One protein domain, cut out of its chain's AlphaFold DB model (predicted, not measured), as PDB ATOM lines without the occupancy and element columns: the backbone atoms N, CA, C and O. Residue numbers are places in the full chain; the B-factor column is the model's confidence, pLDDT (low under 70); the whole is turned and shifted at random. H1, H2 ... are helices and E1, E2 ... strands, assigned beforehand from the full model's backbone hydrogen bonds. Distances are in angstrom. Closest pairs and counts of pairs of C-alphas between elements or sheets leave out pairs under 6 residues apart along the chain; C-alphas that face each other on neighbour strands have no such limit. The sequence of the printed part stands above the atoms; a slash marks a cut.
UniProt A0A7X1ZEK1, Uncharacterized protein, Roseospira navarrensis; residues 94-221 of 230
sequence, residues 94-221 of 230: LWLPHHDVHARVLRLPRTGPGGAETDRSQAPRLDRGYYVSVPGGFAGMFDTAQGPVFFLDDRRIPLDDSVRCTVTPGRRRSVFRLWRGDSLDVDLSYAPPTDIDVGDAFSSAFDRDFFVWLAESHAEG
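This is residues 94 to 221 of the 230 residues of an uncharacterized protein of Roseospira navarrensis (UniProt A0A7X1ZEK1). Three small antiparallel sheets follow one another through the domain: E1 E2 E3 covers one face of the sheet E4 E5 E6 E7 with its strands crossed to those beneath, and E8 E9 E10 forms a third slab beyond that middle sheet. The single helix, H1, packs mainly on E8 and also reaches the middle sheet, and in the loop before it residues 199 to 204 stick out. The 128 printed residues include ten named strands in order, E1 to E10, and then H1; the class is mostly strand. The sheets run E1 E2 E3, E4 E5 E6 E7 and E8 E9 E10, each antiparallel throughout. The whole is compact, with a radius of gyration of the C-alphas of 14.3 A and spans of 42 by 34 by 28 A.

E1, residues 94 to 97, begins at C-alpha 94, (86.075, 5.397, 29.029). E2, residues 104 to 109, is 16.4 A long from first to last C-alpha, and E3, residues 116 to 119, follows. E4, residues 129 to 134, measures 16.3 A. E5, residues 137 to 144, measures 21.5 A and bends by 51 degrees at residue 140, where C-alpha 140 is at (87.397, 16.893, 26.605). E6 is residues 147 to 152, 16.7 A, and E7 is residues 155 to 158. E8, residues 163 to 168, measures 16.8 A; E9, residues 174 to 180, 20.1 A; and E10, residues 183 to 190, 20.6 A. H1, residues 210 to 219, measures 14.3 A and ends at C-alpha 219, (78.059, 30.768, 31.939).

E1 E2 E3, E4 E5 E6 E7 and E8 E9 E10 are three meanders, each strand the antiparallel neighbour of the one before. E1 and E2 form a hairpin, with N 94 and O 108 at 2.8 A; E2 and E3 form another, with N 107 and O 116 at 2.8 A. The sheets E1 E2 E3 and E4 E5 E6 E7 make a sandwich, two sheets face to face, their facing parts 9.2 A centre to centre and their strands at 84 degrees. Between E1 and E4 the closest C-alphas are those of Leu 96 and Tyr 130, 5.2 A apart. In the second sheet, N 132 and O 139 of E4 and E5 are at 2.8 A, N 142 and O 149 of E5 and E6 at 3.0 A, and N 150 and O 157 of E6 and E7 at 2.8 A. E7 and E8 are apart, though their link is tight. In the third sheet, N 166 and O 177 of E8 and E9 are at 2.9 A, and N 176 and O 188 of E9 and E10 at 2.9 A. H1 is on this sheet at a height of 7.6 A, two layers with the helix on one face, and runs slantwise to the strands, at 48 degrees to E8 on the local plane. The closest C-alphas of H1 and E8 are those of Ala 215 and Cys 165, 4.8 A apart. H1 is also on the sheet E4 E5 E6 E7, at a height of 11.4 A and over E5. In H1 every O i to N i+4 pair is within hydrogen-bond range.

The C-alphas of Ser 121 and Asp 182, the two farthest apart, are 42.4 A from each other. The printed part has no cut. The link from E10 to H1, residues 191 to 209, is long, and its residues 199 to 204 stand free. The mean pLDDT of the printed part is 84.5; residues 194 to 208 and residue 221 are under 70.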
ATOM      1  N   LEU A  94      87.043   4.533  29.675       92.38
ATOM      2  CA  LEU A  94      86.075   5.397  29.029       92.38
ATOM      3  C   LEU A  94      86.275   5.352  27.517       92.38
ATOM      4  O   LEU A  94      87.406   5.364  27.025       92.38
ATOM      5  N   TRP A  95      85.167   5.339  26.798       93.94
ATOM      6  CA  TRP A  95      85.099   5.386  25.348       93.94
ATOM      7  C   TRP A  95      84.349   6.647  24.948       93.94
ATOM      8  O   TRP A  95      83.118   6.668  24.888       93.94
ATOM      9  N   LEU A  96      85.103   7.719  24.724       92.62
ATOM     10  CA  LEU A  96      84.544   9.041  24.471       92.62
ATOM     11  C   LEU A  96      84.484   9.290  22.963       92.62
ATOM     12  O   LEU A  96      85.512   9.157  22.305       92.62
ATOM     13  N   PRO A  97      83.331   9.639  22.379       91.94
ATOM     14  CA  PRO A  97      83.265  10.041  20.978       91.94
ATOM     15  C   PRO A  97      84.020  11.353  20.734       91.94
ATOM     16  O   PRO A  97      84.002  12.256  21.574       91.94
ATOM     17  N   HIS A  98      84.665  11.474  19.571       91.38
ATOM     18  CA  HIS A  98      85.251  12.750  19.168       91.38
ATOM     19  C   HIS A  98      84.115  13.724  18.855       91.38
ATOM     20  O   HIS A  98      83.163  13.366  18.156       91.38
ATOM     21  N   HIS A  99      84.222  14.945  19.372       85.50
ATOM     22  CA  HIS A  99      83.219  15.990  19.221       85.50
ATOM     23  C   HIS A  99      83.025  16.342  17.739       85.50
ATOM     24  O   HIS A  99      81.918  16.241  17.224       85.50
ATOM     25  N   ASP A 100      84.129  16.627  17.041       82.38
ATOM     26  CA  ASP A 100      84.095  17.083  15.641       82.38
ATOM     27  C   ASP A 100      84.223  15.963  14.586       82.38
ATOM     28  O   ASP A 100      83.991  16.197  13.407       82.38
ATOM     29  N   VAL A 101      84.626  14.740  14.967       85.19
ATOM     30  CA  VAL A 101      84.943  13.650  14.020       85.19
ATOM     31  C   VAL A 101      84.233  12.367  14.440       85.19
ATOM     32  O   VAL A 101      84.796  11.501  15.106       85.19
ATOM     33  N   HIS A 102      82.981  12.198  14.025       80.06
ATOM     34  CA  HIS A 102      82.106  11.142  14.553       80.06
ATOM     35  C   HIS A 102      82.618   9.701  14.392       80.06
ATOM     36  O   HIS A 102      82.222   8.831  15.170       80.06
ATOM     37  N   ALA A 103      83.499   9.435  13.423       85.44
ATOM     38  CA  ALA A 103      84.111   8.122  13.210       85.44
ATOM     39  C   ALA A 103      85.197   7.759  14.245       85.44
ATOM     40  O   ALA A 103      85.686   6.628  14.251       85.44
ATOM     41  N   ARG A 104      85.588   8.692  15.123       89.50
ATOM     42  CA  ARG A 104      86.668   8.514  16.099       89.50
ATOM     43  C   ARG A 104      86.153   8.429  17.530       89.50
ATOM     44  O   ARG A 104      85.173   9.076  17.907       89.50
ATOM     45  N   VAL A 105      86.841   7.617  18.325       94.44
ATOM     46  CA  VAL A 105      86.615   7.463  19.765       94.44
ATOM     47  C   VAL A 105      87.947   7.447  20.505       94.44
ATOM     48  O   VAL A 105      88.915   6.840  20.050       94.44
ATOM     49  N   LEU A 106      87.984   8.061  21.680       95.44
ATOM     50  CA  LEU A 106      89.115   8.021  22.589       95.44
ATOM     51  C   LEU A 106      88.896   6.919  23.616       95.44
ATOM     52  O   LEU A 106      87.920   6.938  24.367       95.44
ATOM     53  N   ARG A 107      89.850   5.994  23.682       95.25
ATOM     54  CA  ARG A 107      89.980   5.027  24.765       95.25
ATOM     55  C   ARG A 107      90.811   5.649  25.888       95.25
ATOM     56  O   ARG A 107      92.040   5.665  25.804       95.25
ATOM     57  N   LEU A 108      90.142   6.153  26.919       93.62
ATOM     58  CA  LEU A 108      90.727   6.904  28.033       93.62
ATOM     59  C   LEU A 108      90.619   6.099  29.340       93.62
ATOM     60  O   LEU A 108      89.509   5.763  29.754       93.62
ATOM     61  N   PRO A 109      91.717   5.794  30.050       91.62
ATOM     62  CA  PRO A 109      91.629   5.272  31.410       91.62
ATOM     63  C   PRO A 109      90.901   6.273  32.316       91.62
ATOM     64  O   PRO A 109      91.277   7.446  32.392       91.62
ATOM     65  N   ARG A 110      89.878   5.828  33.058       86.69
ATOM     66  CA  ARG A 110      89.140   6.704  33.989       86.69
ATOM     67  C   ARG A 110      90.056   7.313  35.053       86.69
ATOM     68  O   ARG A 110      89.849   8.446  35.480       86.69
ATOM     69  N   THR A 111      91.117   6.595  35.413       82.69
ATOM     70  CA  THR A 111      92.195   7.052  36.296       82.69
ATOM     71  C   THR A 111      93.558   6.731  35.691       82.69
ATOM     72  O   THR A 111      93.743   5.637  35.160       82.69
ATOM     73  N   GLY A 112      94.529   7.631  35.857       78.56
ATOM     74  CA  GLY A 112      95.905   7.427  35.392       78.56
ATOM     75  C   GLY A 112      96.167   7.977  33.987       78.56
ATOM     76  O   GLY A 112      95.254   8.478  33.342       78.56
ATOM     77  N   PRO A 113      97.415   7.986  33.530       81.44
ATOM     78  CA  PRO A 113      97.768   8.718  32.329       81.44
ATOM     79  C   PRO A 113      97.348   8.025  31.029       81.44
ATOM     80  O   PRO A 113      97.129   6.809  30.990       81.44
ATOM     81  N   GLY A 114      97.330   8.813  29.960       81.44
ATOM     82  CA  GLY A 114      97.240   8.360  28.581       81.44
ATOM     83  C   GLY A 114      95.833   8.328  27.999       81.44
ATOM     84  O   GLY A 114      94.829   8.517  28.669       81.44
ATOM     85  N   GLY A 115      95.775   8.051  26.704       88.75
ATOM     86  CA  GLY A 115      94.556   7.931  25.922       88.75
ATOM     87  C   GLY A 115      94.946   7.528  24.508       88.75
ATOM     88  O   GLY A 115      96.001   7.925  24.017       88.75
ATOM     89  N   ALA A 116      94.145   6.684  23.870       93.62
ATOM     90  CA  ALA A 116      94.412   6.262  22.503       93.62
ATOM     91  C   ALA A 116      93.162   6.435  21.658       93.62
ATOM     92  O   ALA A 116      92.110   5.880  21.974       93.62
ATOM     93  N   GLU A 117      93.291   7.201  20.583       94.75
ATOM     94  CA  GLU A 117      92.243   7.292  19.583       94.75
ATOM     95  C   GLU A 117      92.155   5.981  18.795       94.75
ATOM     96  O   GLU A 117      93.165   5.373  18.430       94.75
ATOM     97  N   THR A 118      90.931   5.547  18.528       93.88
ATOM     98  CA  THR A 118      90.640   4.436  17.633       93.88
ATOM     99  C   THR A 118      89.365   4.704  16.831       93.88
ATOM    100  O   THR A 118      88.728   5.752  16.952       93.88
ATOM    101  N   ASP A 119      89.024   3.778  15.942       92.88
ATOM    102  CA  ASP A 119      87.783   3.806  15.180       92.88
ATOM    103  C   ASP A 119      86.577   3.524  16.088       92.88
ATOM    104  O   ASP A 119      86.616   2.631  16.941       92.88
ATOM    105  N   ARG A 120      85.486   4.265  15.886       87.19
ATOM    106  CA  ARG A 120      84.245   4.132  16.659       87.19
ATOM    107  C   ARG A 120      83.668   2.721  16.644       87.19
ATOM    108  O   ARG A 120      83.094   2.304  17.647       87.19
ATOM    109  N   SER A 121      83.844   1.974  15.558       89.12
ATOM    110  CA  SER A 121      83.402   0.577  15.455       89.12
ATOM    111  C   SER A 121      84.078  -0.360  16.465       89.12
ATOM    112  O   SER A 121      83.560  -1.441  16.736       89.12
ATOM    113  N   GLN A 122      85.213   0.047  17.045       89.56
ATOM    114  CA  GLN A 122      85.935  -0.725  18.056       89.56
ATOM    115  C   GLN A 122      85.460  -0.443  19.488       89.56
ATOM    116  O   GLN A 122      85.873  -1.153  20.408       89.56
ATOM    117  N   ALA A 123      84.620   0.575  19.703       88.38
ATOM    118  CA  ALA A 123      84.088   0.877  21.026       88.38
ATOM    119  C   ALA A 123      82.991  -0.134  21.410       88.38
ATOM    120  O   ALA A 123      81.991  -0.246  20.700       88.38
ATOM    121  N   PRO A 124      83.113  -0.839  22.553       88.81
ATOM    122  CA  PRO A 124      82.073  -1.754  23.022       88.81
ATOM    123  C   PRO A 124      80.808  -1.011  23.478       88.81
ATOM    124  O   PRO A 124      79.702  -1.534  23.379       88.81
ATOM    125  N   ARG A 125      80.979   0.205  24.000       87.94
ATOM    126  CA  ARG A 125      79.930   1.155  24.383       87.94
ATOM    127  C   ARG A 125      80.526   2.556  24.363       87.94
ATOM    128  O   ARG A 125      81.741   2.673  24.467       87.94
ATOM    129  N   LEU A 126      79.690   3.585  24.278       87.81
ATOM    130  CA  LEU A 126      80.131   4.969  24.449       87.81
ATOM    131  C   LEU A 126      79.744   5.467  25.832       87.81
ATOM    132  O   LEU A 126      78.623   5.235  26.289       87.81
ATOM    133  N   ASP A 127      80.680   6.149  26.475       90.31
ATOM    134  CA  ASP A 127      80.439   6.827  27.736       90.31
ATOM    135  C   ASP A 127      79.914   8.244  27.482       90.31
ATOM    136  O   ASP A 127      80.074   8.815  26.400       90.31
ATOM    137  N   ARG A 128      79.250   8.813  28.491       86.62
ATOM    138  CA  ARG A 128      78.745  10.186  28.420       86.62
ATOM    139  C   ARG A 128      79.914  11.156  28.491       86.62
ATOM    140  O   ARG A 128      80.586  11.247  29.518       86.62
ATOM    141  N   GLY A 129      80.147  11.861  27.396       89.62
ATOM    142  CA  GLY A 129      81.256  12.785  27.254       89.62
ATOM    143  C   GLY A 129      81.686  12.922  25.807       89.62
ATOM    144  O   GLY A 129      81.164  12.247  24.923       89.62
ATOM    145  N   TYR A 130      82.658  13.797  25.588       90.69
ATOM    146  CA  TYR A 130      83.238  14.079  24.282       90.69
ATOM    147  C   TYR A 130      84.709  14.445  24.442       90.69
ATOM    148  O   TYR A 130      85.137  14.889  25.512       90.69
ATOM    149  N   TYR A 131      85.479  14.291  23.370       93.19
ATOM    150  CA  TYR A 131      86.848  14.795  23.310       93.19
ATOM    151  C   TYR A 131      87.148  15.473  21.978       93.19
ATOM    152  O   TYR A 131      86.455  15.270  20.984       93.19
ATOM    153  N   VAL A 132      88.218  16.253  21.965       91.50
ATOM    154  CA  VAL A 132      88.833  16.847  20.785       91.50
ATOM    155  C   VAL A 132      90.339  16.626  20.827       91.50
ATOM    156  O   VAL A 132      90.954  16.527  21.897       91.50
ATOM    157  N   SER A 133      90.947  16.568  19.649       91.38
ATOM    158  CA  SER A 133      92.401  16.589  19.509       91.38
ATOM    159  C   SER A 133      92.935  18.009  19.694       91.38
ATOM    160  O   SER A 133      92.459  18.953  19.066       91.38
ATOM    161  N   VAL A 134      93.956  18.170  20.534       90.44
ATOM    162  CA  VAL A 134      94.615  19.460  20.788       90.44
ATOM    163  C   VAL A 134      96.128  19.319  20.618       90.44
ATOM    164  O   VAL A 134      96.648  18.202  20.638       90.44
ATOM    165  N   PRO A 135      96.887  20.417  20.434       85.56
ATOM    166  CA  PRO A 135      98.338  20.318  20.338       85.56
ATOM    167  C   PRO A 135      98.934  19.610  21.562       85.56
ATOM    168  O   PRO A 135      98.871  20.125  22.674       85.56
ATOM    169  N   GLY A 136      99.529  18.436  21.339       86.38
ATOM    170  CA  GLY A 136     100.197  17.659  22.383       86.38
ATOM    171  C   GLY A 136      99.325  16.649  23.131       86.38
ATOM    172  O   GLY A 136      99.851  16.006  24.029       86.38
ATOM    173  N   GLY A 137      98.049  16.461  22.769       92.38
ATOM    174  CA  GLY A 137      97.225  15.428  23.398       92.38
ATOM    175  C   GLY A 137      95.734  15.563  23.109       92.38
ATOM    176  O   GLY A 137      95.319  15.963  22.020       92.38
ATOM    177  N   PHE A 138      94.930  15.235  24.114       93.94
ATOM    178  CA  PHE A 138      93.473  15.259  24.033       93.94
ATOM    179  C   PHE A 138      92.897  16.176  25.103       93.94
ATOM    180  O   PHE A 138      93.411  16.246  26.217       93.94
ATOM    181  N   ALA A 139      91.808  16.855  24.777       94.06
ATOM    182  CA  ALA A 139      91.021  17.599  25.747       94.06
ATOM    183  C   ALA A 139      89.559  17.207  25.603       94.06
ATOM    184  O   ALA A 139      89.116  16.855  24.513       94.06
ATOM    185  N   GLY A 140      88.796  17.269  26.679       93.62
ATOM    186  CA  GLY A 140      87.397  16.893  26.605       93.62
ATOM    187  C   GLY A 140      86.708  16.936  27.945       93.62
ATOM    188  O   GLY A 140      87.218  17.492  28.917       93.62
ATOM    189  N   MET A 141      85.541  16.315  27.994       93.81
ATOM    190  CA  MET A 141      84.815  16.115  29.234       93.81
ATOM    191  C   MET A 141      84.115  14.768  29.263       93.81
ATOM    192  O   MET A 141      83.771  14.212  28.222       93.81
ATOM    193  N   PHE A 142      83.869  14.266  30.464       91.62
ATOM    194  CA  PHE A 142      83.031  13.097  30.684       91.62
ATOM    195  C   PHE A 142      82.265  13.218  31.995       91.62
ATOM    196  O   PHE A 142      82.695  13.910  32.920       91.62
ATOM    197  N   ASP A 143      81.142  12.515  32.083       88.88
ATOM    198  CA  ASP A 143      80.318  12.504  33.284       88.88
ATOM    199  C   ASP A 143      80.819  11.484  34.310       88.88
ATOM    200  O   ASP A 143      81.216  10.350  34.007       88.88
ATOM    201  N   THR A 144      80.735  11.880  35.575       87.69
ATOM    202  CA  THR A 144      80.920  11.007  36.733       87.69
ATOM    203  C   THR A 144      79.698  11.074  37.639       87.69
ATOM    204  O   THR A 144      78.820  11.916  37.459       87.69
ATOM    205  N   ALA A 145      79.638  10.204  38.649       85.25
ATOM    206  CA  ALA A 145      78.568  10.251  39.645       85.25
ATOM    207  C   ALA A 145      78.560  11.570  40.444       85.25
ATOM    208  O   ALA A 145      77.535  11.950  40.996       85.25
ATOM    209  N   GLN A 146      79.702  12.257  40.509       85.75
ATOM    210  CA  GLN A 146      79.894  13.523  41.209       85.75
ATOM    211  C   GLN A 146      79.642  14.742  40.312       85.75
ATOM    212  O   GLN A 146      79.621  15.859  40.817       85.75
ATOM    213  N   GLY A 147      79.466  14.536  39.006       87.44
ATOM    214  CA  GLY A 147      79.293  15.601  38.026       87.44
ATOM    215  C   GLY A 147      80.277  15.520  36.855       87.44
ATOM    216  O   GLY A 147      81.056  14.560  36.747       87.44
ATOM    217  N   PRO A 148      80.225  16.510  35.953       90.94
ATOM    218  CA  PRO A 148      81.092  16.565  34.788       90.94
ATOM    219  C   PRO A 148      82.551  16.821  35.180       90.94
ATOM    220  O   PRO A 148      82.865  17.569  36.107       90.94
ATOM    221  N   VAL A 149      83.469  16.195  34.449       92.81
ATOM    222  CA  VAL A 149      84.914  16.349  34.626       92.81
ATOM    223  C   VAL A 149      85.521  16.765  33.300       92.81
ATOM    224  O   VAL A 149      85.435  16.027  32.322       92.81
ATOM    225  N   PHE A 150      86.171  17.926  33.281       94.56
ATOM    226  CA  PHE A 150      87.043  18.327  32.189       94.56
ATOM    227  C   PHE A 150      88.370  17.584  32.304       94.56
ATOM    228  O   PHE A 150      88.924  17.449  33.399       94.56
ATOM    229  N   PHE A 151      88.912  17.134  31.183       94.38
ATOM    230  CA  PHE A 151      90.262  16.601  31.136       94.38
ATOM    231  C   PHE A 151      91.098  17.289  30.064       94.38
ATOM    232  O   PHE A 151      90.600  17.697  29.014       94.38
ATOM    233  N   LEU A 152      92.390  17.396  30.358       93.19
ATOM    234  CA  LEU A 152      93.428  17.789  29.420       93.19
ATOM    235  C   LEU A 152      94.580  16.810  29.607       93.19
ATOM    236  O   LEU A 152      95.333  16.909  30.579       93.19
ATOM    237  N   ASP A 153      94.655  15.854  28.689       90.12
ATOM    238  CA  ASP A 153      95.549  14.705  28.749       90.12
ATOM    239  C   ASP A 153      95.419  13.986  30.108       90.12
ATOM    240  O   ASP A 153      94.336  13.515  30.463       90.12
ATOM    241  N   ASP A 154      96.471  13.974  30.923       88.62
ATOM    242  CA  ASP A 154      96.465  13.308  32.228       88.62
ATOM    243  C   ASP A 154      95.729  14.086  33.332       88.62
ATOM    244  O   ASP A 154      95.402  13.524  34.390       88.62
ATOM    245  N   ARG A 155      95.471  15.383  33.119       91.12
ATOM    246  CA  ARG A 155      94.842  16.264  34.110       91.12
ATOM    247  C   ARG A 155      93.331  16.075  34.097       91.12
ATOM    248  O   ARG A 155      92.716  16.129  33.040       91.12
ATOM    249  N   ARG A 156      92.725  15.938  35.282       91.81
ATOM    250  CA  ARG A 156      91.266  15.934  35.478       91.81
ATOM    251  C   ARG A 156      90.850  17.065  36.403       91.81
ATOM    252  O   ARG A 156      91.439  17.242  37.468       91.81
ATOM    253  N   ILE A 157      89.827  17.800  36.000       92.88
ATOM    254  CA  ILE A 157      89.326  18.993  36.672       92.88
ATOM    255  C   ILE A 157      87.804  18.837  36.789       92.88
ATOM    256  O   ILE A 157      87.112  18.921  35.775       92.88
ATOM    257  N   PRO A 158      87.269  18.585  37.997       92.94
ATOM    258  CA  PRO A 158      85.831  18.635  38.229       92.94
ATOM    259  C   PRO A 158      85.283  20.005  37.834       92.94
ATOM    260  O   PRO A 158      85.868  21.031  38.191       92.94
ATOM    261  N   LEU A 159      84.195  19.998  37.074       90.88
ATOM    262  CA  LEU A 159      83.498  21.187  36.607       90.88
ATOM    263  C   LEU A 159      82.361  21.507  37.585       90.88
ATOM    264  O   LEU A 159      81.205  21.179  37.340       90.88
ATOM    265  N   ASP A 160      82.726  22.084  38.726       89.31
ATOM    266  CA  ASP A 160      81.801  22.540  39.766       89.31
ATOM    267  C   ASP A 160      81.582  24.065  39.704       89.31
ATOM    268  O   ASP A 160      82.150  24.762  38.859       89.31
ATOM    269  N   ASP A 161      80.783  24.600  40.630       86.44
ATOM    270  CA  ASP A 161      80.442  26.029  40.694       86.44
ATOM    271  C   ASP A 161      81.651  26.952  40.959       86.44
ATOM    272  O   ASP A 161      81.546  28.173  40.831       86.44
ATOM    273  N   SER A 162      82.812  26.403  41.338       88.00
ATOM    274  CA  SER A 162      84.045  27.178  41.534       88.00
ATOM    275  C   SER A 162      84.823  27.411  40.237       88.00
ATOM    276  O   SER A 162      85.794  28.183  40.223       88.00
ATOM    277  N   VAL A 163      84.415  26.742  39.156       91.19
ATOM    278  CA  VAL A 163      85.074  26.794  37.859       91.19
ATOM    279  C   VAL A 163      84.394  27.801  36.940       91.19
ATOM    280  O   VAL A 163      83.179  27.814  36.764       91.19
ATOM    281  N   ARG A 164      85.210  28.624  36.283       92.62
ATOM    282  CA  ARG A 164      84.773  29.536  35.223       92.62
ATOM    283  C   ARG A 164      85.555  29.274  33.948       92.62
ATOM    284  O   ARG A 164      86.784  29.306  33.951       92.62
ATOM    285  N   CYS A 165      84.836  29.133  32.845       93.12
ATOM    286  CA  CYS A 165      85.405  28.915  31.522       93.12
ATOM    287  C   CYS A 165      85.220  30.156  30.641       93.12
ATOM    288  O   CYS A 165      84.177  30.807  30.688       93.12
ATOM    289  N   THR A 166      86.216  30.488  29.822       94.19
ATOM    290  CA  THR A 166      86.096  31.514  28.780       94.19
ATOM    291  C   THR A 166      86.772  31.065  27.494       94.19
ATOM    292  O   THR A 166      87.771  30.347  27.518       94.19
ATOM    293  N   VAL A 167      86.246  31.521  26.357       93.62
ATOM    294  CA  VAL A 167      86.897  31.373  25.054       93.62
ATOM    295  C   VAL A 167      87.146  32.751  24.470       93.62
ATOM    296  O   VAL A 167      86.247  33.581  24.382       93.62
ATOM    297  N   THR A 168      88.389  33.002  24.069       93.44
ATOM    298  CA  THR A 168      88.752  34.163  23.258       93.44
ATOM    299  C   THR A 168      88.950  33.692  21.816       93.44
ATOM    300  O   THR A 168      89.948  33.015  21.545       93.44
ATOM    301  N   PRO A 169      88.028  34.005  20.890       87.00
ATOM    302  CA  PRO A 169      88.163  33.592  19.501       87.00
ATOM    303  C   PRO A 169      89.313  34.342  18.823       87.00
ATOM    304  O   PRO A 169      89.549  35.525  19.077       87.00
ATOM    305  N   GLY A 170      90.013  33.666  17.915       83.75
ATOM    306  CA  GLY A 170      91.041  34.281  17.080       83.75
ATOM    307  C   GLY A 170      91.001  33.757  15.649       83.75
ATOM    308  O   GLY A 170      90.461  32.693  15.371       83.75
ATOM    309  N   ARG A 171      91.591  34.509  14.708       77.25
ATOM    310  CA  ARG A 171      91.473  34.226  13.259       77.25
ATOM    311  C   ARG A 171      92.038  32.873  12.812       77.25
ATOM    312  O   ARG A 171      91.668  32.389  11.753       77.25
ATOM    313  N   ARG A 172      93.002  32.320  13.550       84.56
ATOM    314  CA  ARG A 172      93.649  31.025  13.251       84.56
ATOM    315  C   ARG A 172      93.682  30.080  14.443       84.56
ATOM    316  O   ARG A 172      93.864  28.883  14.270       84.56
ATOM    317  N   ARG A 173      93.606  30.643  15.644       89.56
ATOM    318  CA  ARG A 173      93.623  29.918  16.903       89.56
ATOM    319  C   ARG A 173      92.715  30.639  17.872       89.56
ATOM    320  O   ARG A 173      92.800  31.863  17.974       89.56
ATOM    321  N   SER A 174      91.909  29.867  18.571       90.69
ATOM    322  CA  SER A 174      91.145  30.314  19.722       90.69
ATOM    323  C   SER A 174      91.924  29.974  20.991       90.69
ATOM    324  O   SER A 174      92.841  29.144  20.980       90.69
ATOM    325  N   VAL A 175      91.599  30.666  22.078       94.69
ATOM    326  CA  VAL A 175      92.186  30.412  23.394       94.69
ATOM    327  C   VAL A 175      91.070  30.086  24.372       94.69
ATOM    328  O   VAL A 175      90.244  30.949  24.666       94.69
ATOM    329  N   PHE A 176      91.056  28.851  24.863       94.94
ATOM    330  CA  PHE A 176      90.190  28.402  25.945       94.94
ATOM    331  C   PHE A 176      90.910  28.577  27.279       94.94
ATOM    332  O   PHE A 176      92.061  28.161  27.426       94.94
ATOM    333  N   ARG A 177      90.235  29.180  28.257       95.81
ATOM    334  CA  ARG A 177      90.753  29.337  29.615       95.81
ATOM    335  C   ARG A 177      89.782  28.795  30.641       95.81
ATOM    336  O   ARG A 177      88.608  29.155  30.626       95.81
ATOM    337  N   LEU A 178      90.307  28.005  31.571       94.88
ATOM    338  CA  LEU A 178      89.590  27.516  32.743       94.88
ATOM    339  C   LEU A 178      90.221  28.124  33.992       94.88
ATOM    340  O   LEU A 178      91.430  28.020  34.206       94.88
ATOM    341  N   TRP A 179      89.391  28.755  34.811       94.06
ATOM    342  CA  TRP A 179      89.763  29.397  36.064       94.06
ATOM    343  C   TRP A 179      89.125  28.659  37.232       94.06
ATOM    344  O   TRP A 179      87.958  28.281  37.141       94.06
ATOM    345  N   ARG A 180      89.856  28.520  38.337       91.56
ATOM    346  CA  ARG A 180      89.314  28.110  39.636       91.56
ATOM    347  C   ARG A 180      89.486  29.269  40.610       91.56
ATOM    348  O   ARG A 180      90.610  29.606  40.992       91.56
ATOM    349  N   GLY A 181      88.376  29.919  40.957       87.75
ATOM    350  CA  GLY A 181      88.419  31.243  41.582       87.75
ATOM    351  C   GLY A 181      89.213  32.234  40.717       87.75
ATOM    352  O   GLY A 181      88.941  32.381  39.525       87.75
ATOM    353  N   ASP A 182      90.231  32.866  41.302       89.50
ATOM    354  CA  ASP A 182      91.104  33.828  40.608       89.50
ATOM    355  C   ASP A 182      92.346  33.190  39.961       89.50
ATOM    356  O   ASP A 182      93.139  33.878  39.317       89.50
ATOM    357  N   SER A 183      92.538  31.876  40.114       93.44
ATOM    358  CA  SER A 183      93.698  31.168  39.560       93.44
ATOM    359  C   SER A 183      93.386  30.581  38.187       93.44
ATOM    360  O   SER A 183      92.401  29.861  38.021       93.44
ATOM    361  N   LEU A 184      94.243  30.865  37.203       93.81
ATOM    362  CA  LEU A 184      94.186  30.251  35.876       93.81
ATOM    363  C   LEU A 184      94.708  28.814  35.958       93.81
ATOM    364  O   LEU A 184      95.883  28.604  36.254       93.81
ATOM    365  N   ASP A 185      93.843  27.837  35.694       93.19
ATOM    366  CA  ASP A 185      94.168  26.410  35.813       93.19
ATOM    367  C   ASP A 185      94.496  25.778  34.446       93.19
ATOM    368  O   ASP A 185      95.381  24.922  34.325       93.19
ATOM    369  N   VAL A 186      93.816  26.239  33.388       94.69
ATOM    370  CA  VAL A 186      94.063  25.837  31.994       94.69
ATOM    371  C   VAL A 186      94.130  27.071  31.104       94.69
ATOM    372  O   VAL A 186      93.214  27.887  31.125       94.69
ATOM    373  N   ASP A 187      95.179  27.166  30.286       94.94
ATOM    374  CA  ASP A 187      95.281  28.086  29.147       94.94
ATOM    375  C   ASP A 187      95.646  27.265  27.906       94.94
ATOM    376  O   ASP A 187      96.760  26.749  27.787       94.94
ATOM    377  N   LEU A 188      94.668  27.066  27.028       94.12
ATOM    378  CA  LEU A 188      94.756  26.154  25.899       94.12
ATOM    379  C   LEU A 188      94.531  26.911  24.593       94.12
ATOM    380  O   LEU A 188      93.430  27.372  24.296       94.12
ATOM    381  N   SER A 189      95.578  26.981  23.772       93.31
ATOM    382  CA  SER A 189      95.465  27.457  22.396       93.31
ATOM    383  C   SER A 189      95.166  26.292  21.459       93.31
ATOM    384  O   SER A 189      95.929  25.328  21.396       93.31
ATOM    385  N   TYR A 190      94.083  26.404  20.698       89.88
ATOM    386  CA  TYR A 190      93.620  25.355  19.798       89.88
ATOM    387  C   TYR A 190      93.172  25.951  18.458       89.88
ATOM    388  O   TYR A 190      92.862  27.142  18.357       89.88
ATOM    389  N   ALA A 191      93.212  25.140  17.403       87.19
ATOM    390  CA  ALA A 191      92.628  25.513  16.122       87.19
ATOM    391  C   ALA A 191      91.137  25.148  16.169       87.19
ATOM    392  O   ALA A 191      90.843  23.990  16.466       87.19
ATOM    393  N   PRO A 192      90.216  26.096  15.926       79.69
ATOM    394  CA  PRO A 192      88.804  25.755  15.837       79.69
ATOM    395  C   PRO A 192      88.572  24.798  14.652       79.69
ATOM    396  O   PRO A 192      89.336  24.859  13.677       79.69
ATOM    397  N   PRO A 193      87.544  23.935  14.707       74.88
ATOM    398  CA  PRO A 193      87.205  23.041  13.605       74.88
ATOM    399  C   PRO A 193      86.995  23.835  12.309       74.88
ATOM    400  O   PRO A 193      86.295  24.848  12.305       74.88
ATOM    401  N   THR A 194      87.631  23.413  11.212       66.06
ATOM    402  CA  THR A 194      87.491  24.070   9.898       66.06
ATOM    403  C   THR A 194      86.267  23.599   9.127       66.06
ATOM    404  O   THR A 194      85.689  24.394   8.395       66.06
ATOM    405  N   ASP A 195      85.869  22.344   9.332       57.75
ATOM    406  CA  ASP A 195      84.722  21.709   8.695       57.75
ATOM    407  C   ASP A 195      83.877  21.067   9.795       57.75
ATOM    408  O   ASP A 195      84.220  20.016  10.333       57.75
ATOM    409  N   ILE A 196      82.787  21.730  10.168       54.50
ATOM    410  CA  ILE A 196      81.673  21.036  10.805       54.50
ATOM    411  C   ILE A 196      81.030  20.249   9.669       54.50
ATOM    412  O   ILE A 196      80.590  20.851   8.690       54.50
ATOM    413  N   ASP A 197      81.049  18.921   9.740       47.09
ATOM    414  CA  ASP A 197      80.420  18.077   8.729       47.09
ATOM    415  C   ASP A 197      78.899  18.315   8.791       47.09
ATOM    416  O   ASP A 197      78.197  17.719   9.603       47.09
ATOM    417  N   VAL A 198      78.389  19.239   7.965       44.44
ATOM    418  CA  VAL A 198      76.969  19.659   7.879       44.44
ATOM    419  C   VAL A 198      76.093  18.555   7.247       44.44
ATOM    420  O   VAL A 198      75.145  18.815   6.505       44.44
ATOM    421  N   GLY A 199      76.445  17.291   7.478       42.88
ATOM    422  CA  GLY A 199      75.850  16.114   6.858       42.88
ATOM    423  C   GLY A 199      74.505  15.690   7.445       42.88
ATOM    424  O   GLY A 199      73.862  14.819   6.861       42.88
ATOM    425  N   ASP A 200      74.045  16.295   8.545       42.97
ATOM    426  CA  ASP A 200      72.716  16.020   9.093       42.97
ATOM    427  C   ASP A 200      71.953  17.316   9.395       42.97
ATOM    428  O   ASP A 200      72.289  18.089  10.291       42.97
ATOM    429  N   ALA A 201      70.876  17.556   8.645       40.59
ATOM    430  CA  ALA A 201      70.032  18.749   8.744       40.59
ATOM    431  C   ALA A 201      69.260  18.867  10.082       40.59
ATOM    432  O   ALA A 201      68.444  19.777  10.243       40.59
ATOM    433  N   PHE A 202      69.506  17.964  11.038       41.03
ATOM    434  CA  PHE A 202      68.874  17.923  12.355       41.03
ATOM    435  C   PHE A 202      69.817  18.209  13.545       41.03
ATOM    436  O   PHE A 202      69.355  18.152  14.685       41.03
ATOM    437  N   SER A 203      71.095  18.569  13.352       41.25
ATOM    438  CA  SER A 203      72.066  18.678  14.461       41.25
ATOM    439  C   SER A 203      72.479  20.103  14.869       41.25
ATOM    440  O   SER A 203      73.654  20.376  15.089       41.25
ATOM    441  N   SER A 204      71.534  21.019  15.108       44.12
ATOM    442  CA  SER A 204      71.852  22.415  15.494       44.12
ATOM    443  C   SER A 204      72.629  22.595  16.821       44.12
ATOM    444  O   SER A 204      72.977  23.720  17.179       44.12
ATOM    445  N   ALA A 205      72.868  21.517  17.579       47.41
ATOM    446  CA  ALA A 205      73.672  21.500  18.805       47.41
ATOM    447  C   ALA A 205      75.071  20.871  18.634       47.41
ATOM    448  O   ALA A 205      75.916  21.084  19.497       47.41
ATOM    449  N   PHE A 206      75.324  20.133  17.544       49.47
ATOM    450  CA  PHE A 206      76.614  19.474  17.269       49.47
ATOM    451  C   PHE A 206      77.556  20.326  16.408       49.47
ATOM    452  O   PHE A 206      78.742  20.029  16.309       49.47
ATOM    453  N   ASP A 207      77.052  21.435  15.869       57.72
ATOM    454  CA  ASP A 207      77.781  22.297  14.938       57.72
ATOM    455  C   ASP A 207      78.604  23.397  15.628       57.72
ATOM    456  O   ASP A 207      79.016  24.369  14.997       57.72
ATOM    457  N   ARG A 208      78.800  23.327  16.947       69.75
ATOM    458  CA  ARG A 208      79.544  24.357  17.684       69.75
ATOM    459  C   ARG A 208      80.870  23.826  18.173       69.75
ATOM    460  O   ARG A 208      80.952  22.732  18.699       69.75
ATOM    461  N   ASP A 209      81.890  24.665  18.071       83.19
ATOM    462  CA  ASP A 209      83.187  24.457  18.699       83.19
ATOM    463  C   ASP A 209      83.039  24.000  20.163       83.19
ATOM    464  O   ASP A 209      82.409  24.692  20.970       83.19
ATOM    465  N   PHE A 210      83.620  22.842  20.498       87.19
ATOM    466  CA  PHE A 210      83.494  22.212  21.818       87.19
ATOM    467  C   PHE A 210      83.782  23.180  22.974       87.19
ATOM    468  O   PHE A 210      83.046  23.225  23.960       87.19
ATOM    469  N   PHE A 211      84.843  23.982  22.863       90.00
ATOM    470  CA  PHE A 211      85.246  24.877  23.946       90.00
ATOM    471  C   PHE A 211      84.311  26.076  24.073       90.00
ATOM    472  O   PHE A 211      84.081  26.551  25.188       90.00
ATOM    473  N   VAL A 212      83.762  26.560  22.955       88.25
ATOM    474  CA  VAL A 212      82.728  27.605  22.967       88.25
ATOM    475  C   VAL A 212      81.475  27.076  23.653       88.25
ATOM    476  O   VAL A 212      80.991  27.710  24.590       88.25
ATOM    477  N   TRP A 213      81.005  25.890  23.257       87.12
ATOM    478  CA  TRP A 213      79.854  25.246  23.886       87.12
ATOM    479  C   TRP A 213      80.055  25.051  25.395       87.12
ATOM    480  O   TRP A 213      79.159  25.361  26.184       87.12
ATOM    481  N   LEU A 214      81.240  24.598  25.814       88.00
ATOM    482  CA  LEU A 214      81.558  24.389  27.224       88.00
ATOM    483  C   LEU A 214      81.541  25.707  28.015       88.00
ATOM    484  O   LEU A 214      80.994  25.763  29.117       88.00
ATOM    485  N   ALA A 215      82.127  26.772  27.460       88.19
ATOM    486  CA  ALA A 215      82.164  28.080  28.111       88.19
ATOM    487  C   ALA A 215      80.766  28.702  28.251       88.19
ATOM    488  O   ALA A 215      80.442  29.234  29.312       88.19
ATOM    489  N   GLU A 216      79.929  28.598  27.219       87.25
ATOM    490  CA  GLU A 216      78.541  29.077  27.251       87.25
ATOM    491  C   GLU A 216      77.687  28.279  28.249       87.25
ATOM    492  O   GLU A 216      77.021  28.872  29.098       87.25
ATOM    493  N   SER A 217      77.774  26.944  28.217       81.81
ATOM    494  CA  SER A 217      76.994  26.066  29.103       81.81
ATOM    495  C   SER A 217      77.280  26.333  30.584       81.81
ATOM    496  O   SER A 217      76.359  26.337  31.404       81.81
ATOM    497  N   HIS A 218      78.541  26.626  30.924       78.75
ATOM    498  CA  HIS A 218      78.921  27.035  32.278       78.75
ATOM    499  C   HIS A 218      78.463  28.452  32.633       78.75
ATOM    500  O   HIS A 218      78.060  28.690  33.768       78.75
ATOM    501  N   ALA A 219      78.503  29.397  31.690       77.62
ATOM    502  CA  ALA A 219      78.059  30.768  31.939       77.62
ATOM    503  C   ALA A 219      76.553  30.855  32.239       77.62
ATOM    504  O   ALA A 219      76.119  31.709  33.007       77.62
ATOM    505  N   GLU A 220      75.755  29.965  31.651       73.06
ATOM    506  CA  GLU A 220      74.298  29.950  31.803       73.06
ATOM    507  C   GLU A 220      73.809  29.054  32.954       73.06
ATOM    508  O   GLU A 220      72.601  28.897  33.133       73.06
ATOM    509  N   GLY A 221      74.717  28.438  33.723       63.22
ATOM    510  CA  GLY A 221      74.359  27.503  34.796       63.22
ATOM    511  C   GLY A 221      73.620  26.256  34.295       63.22
ATOM    512  O   GLY A 221      72.900  25.607  35.056       63.22
TER     513      GLY A 221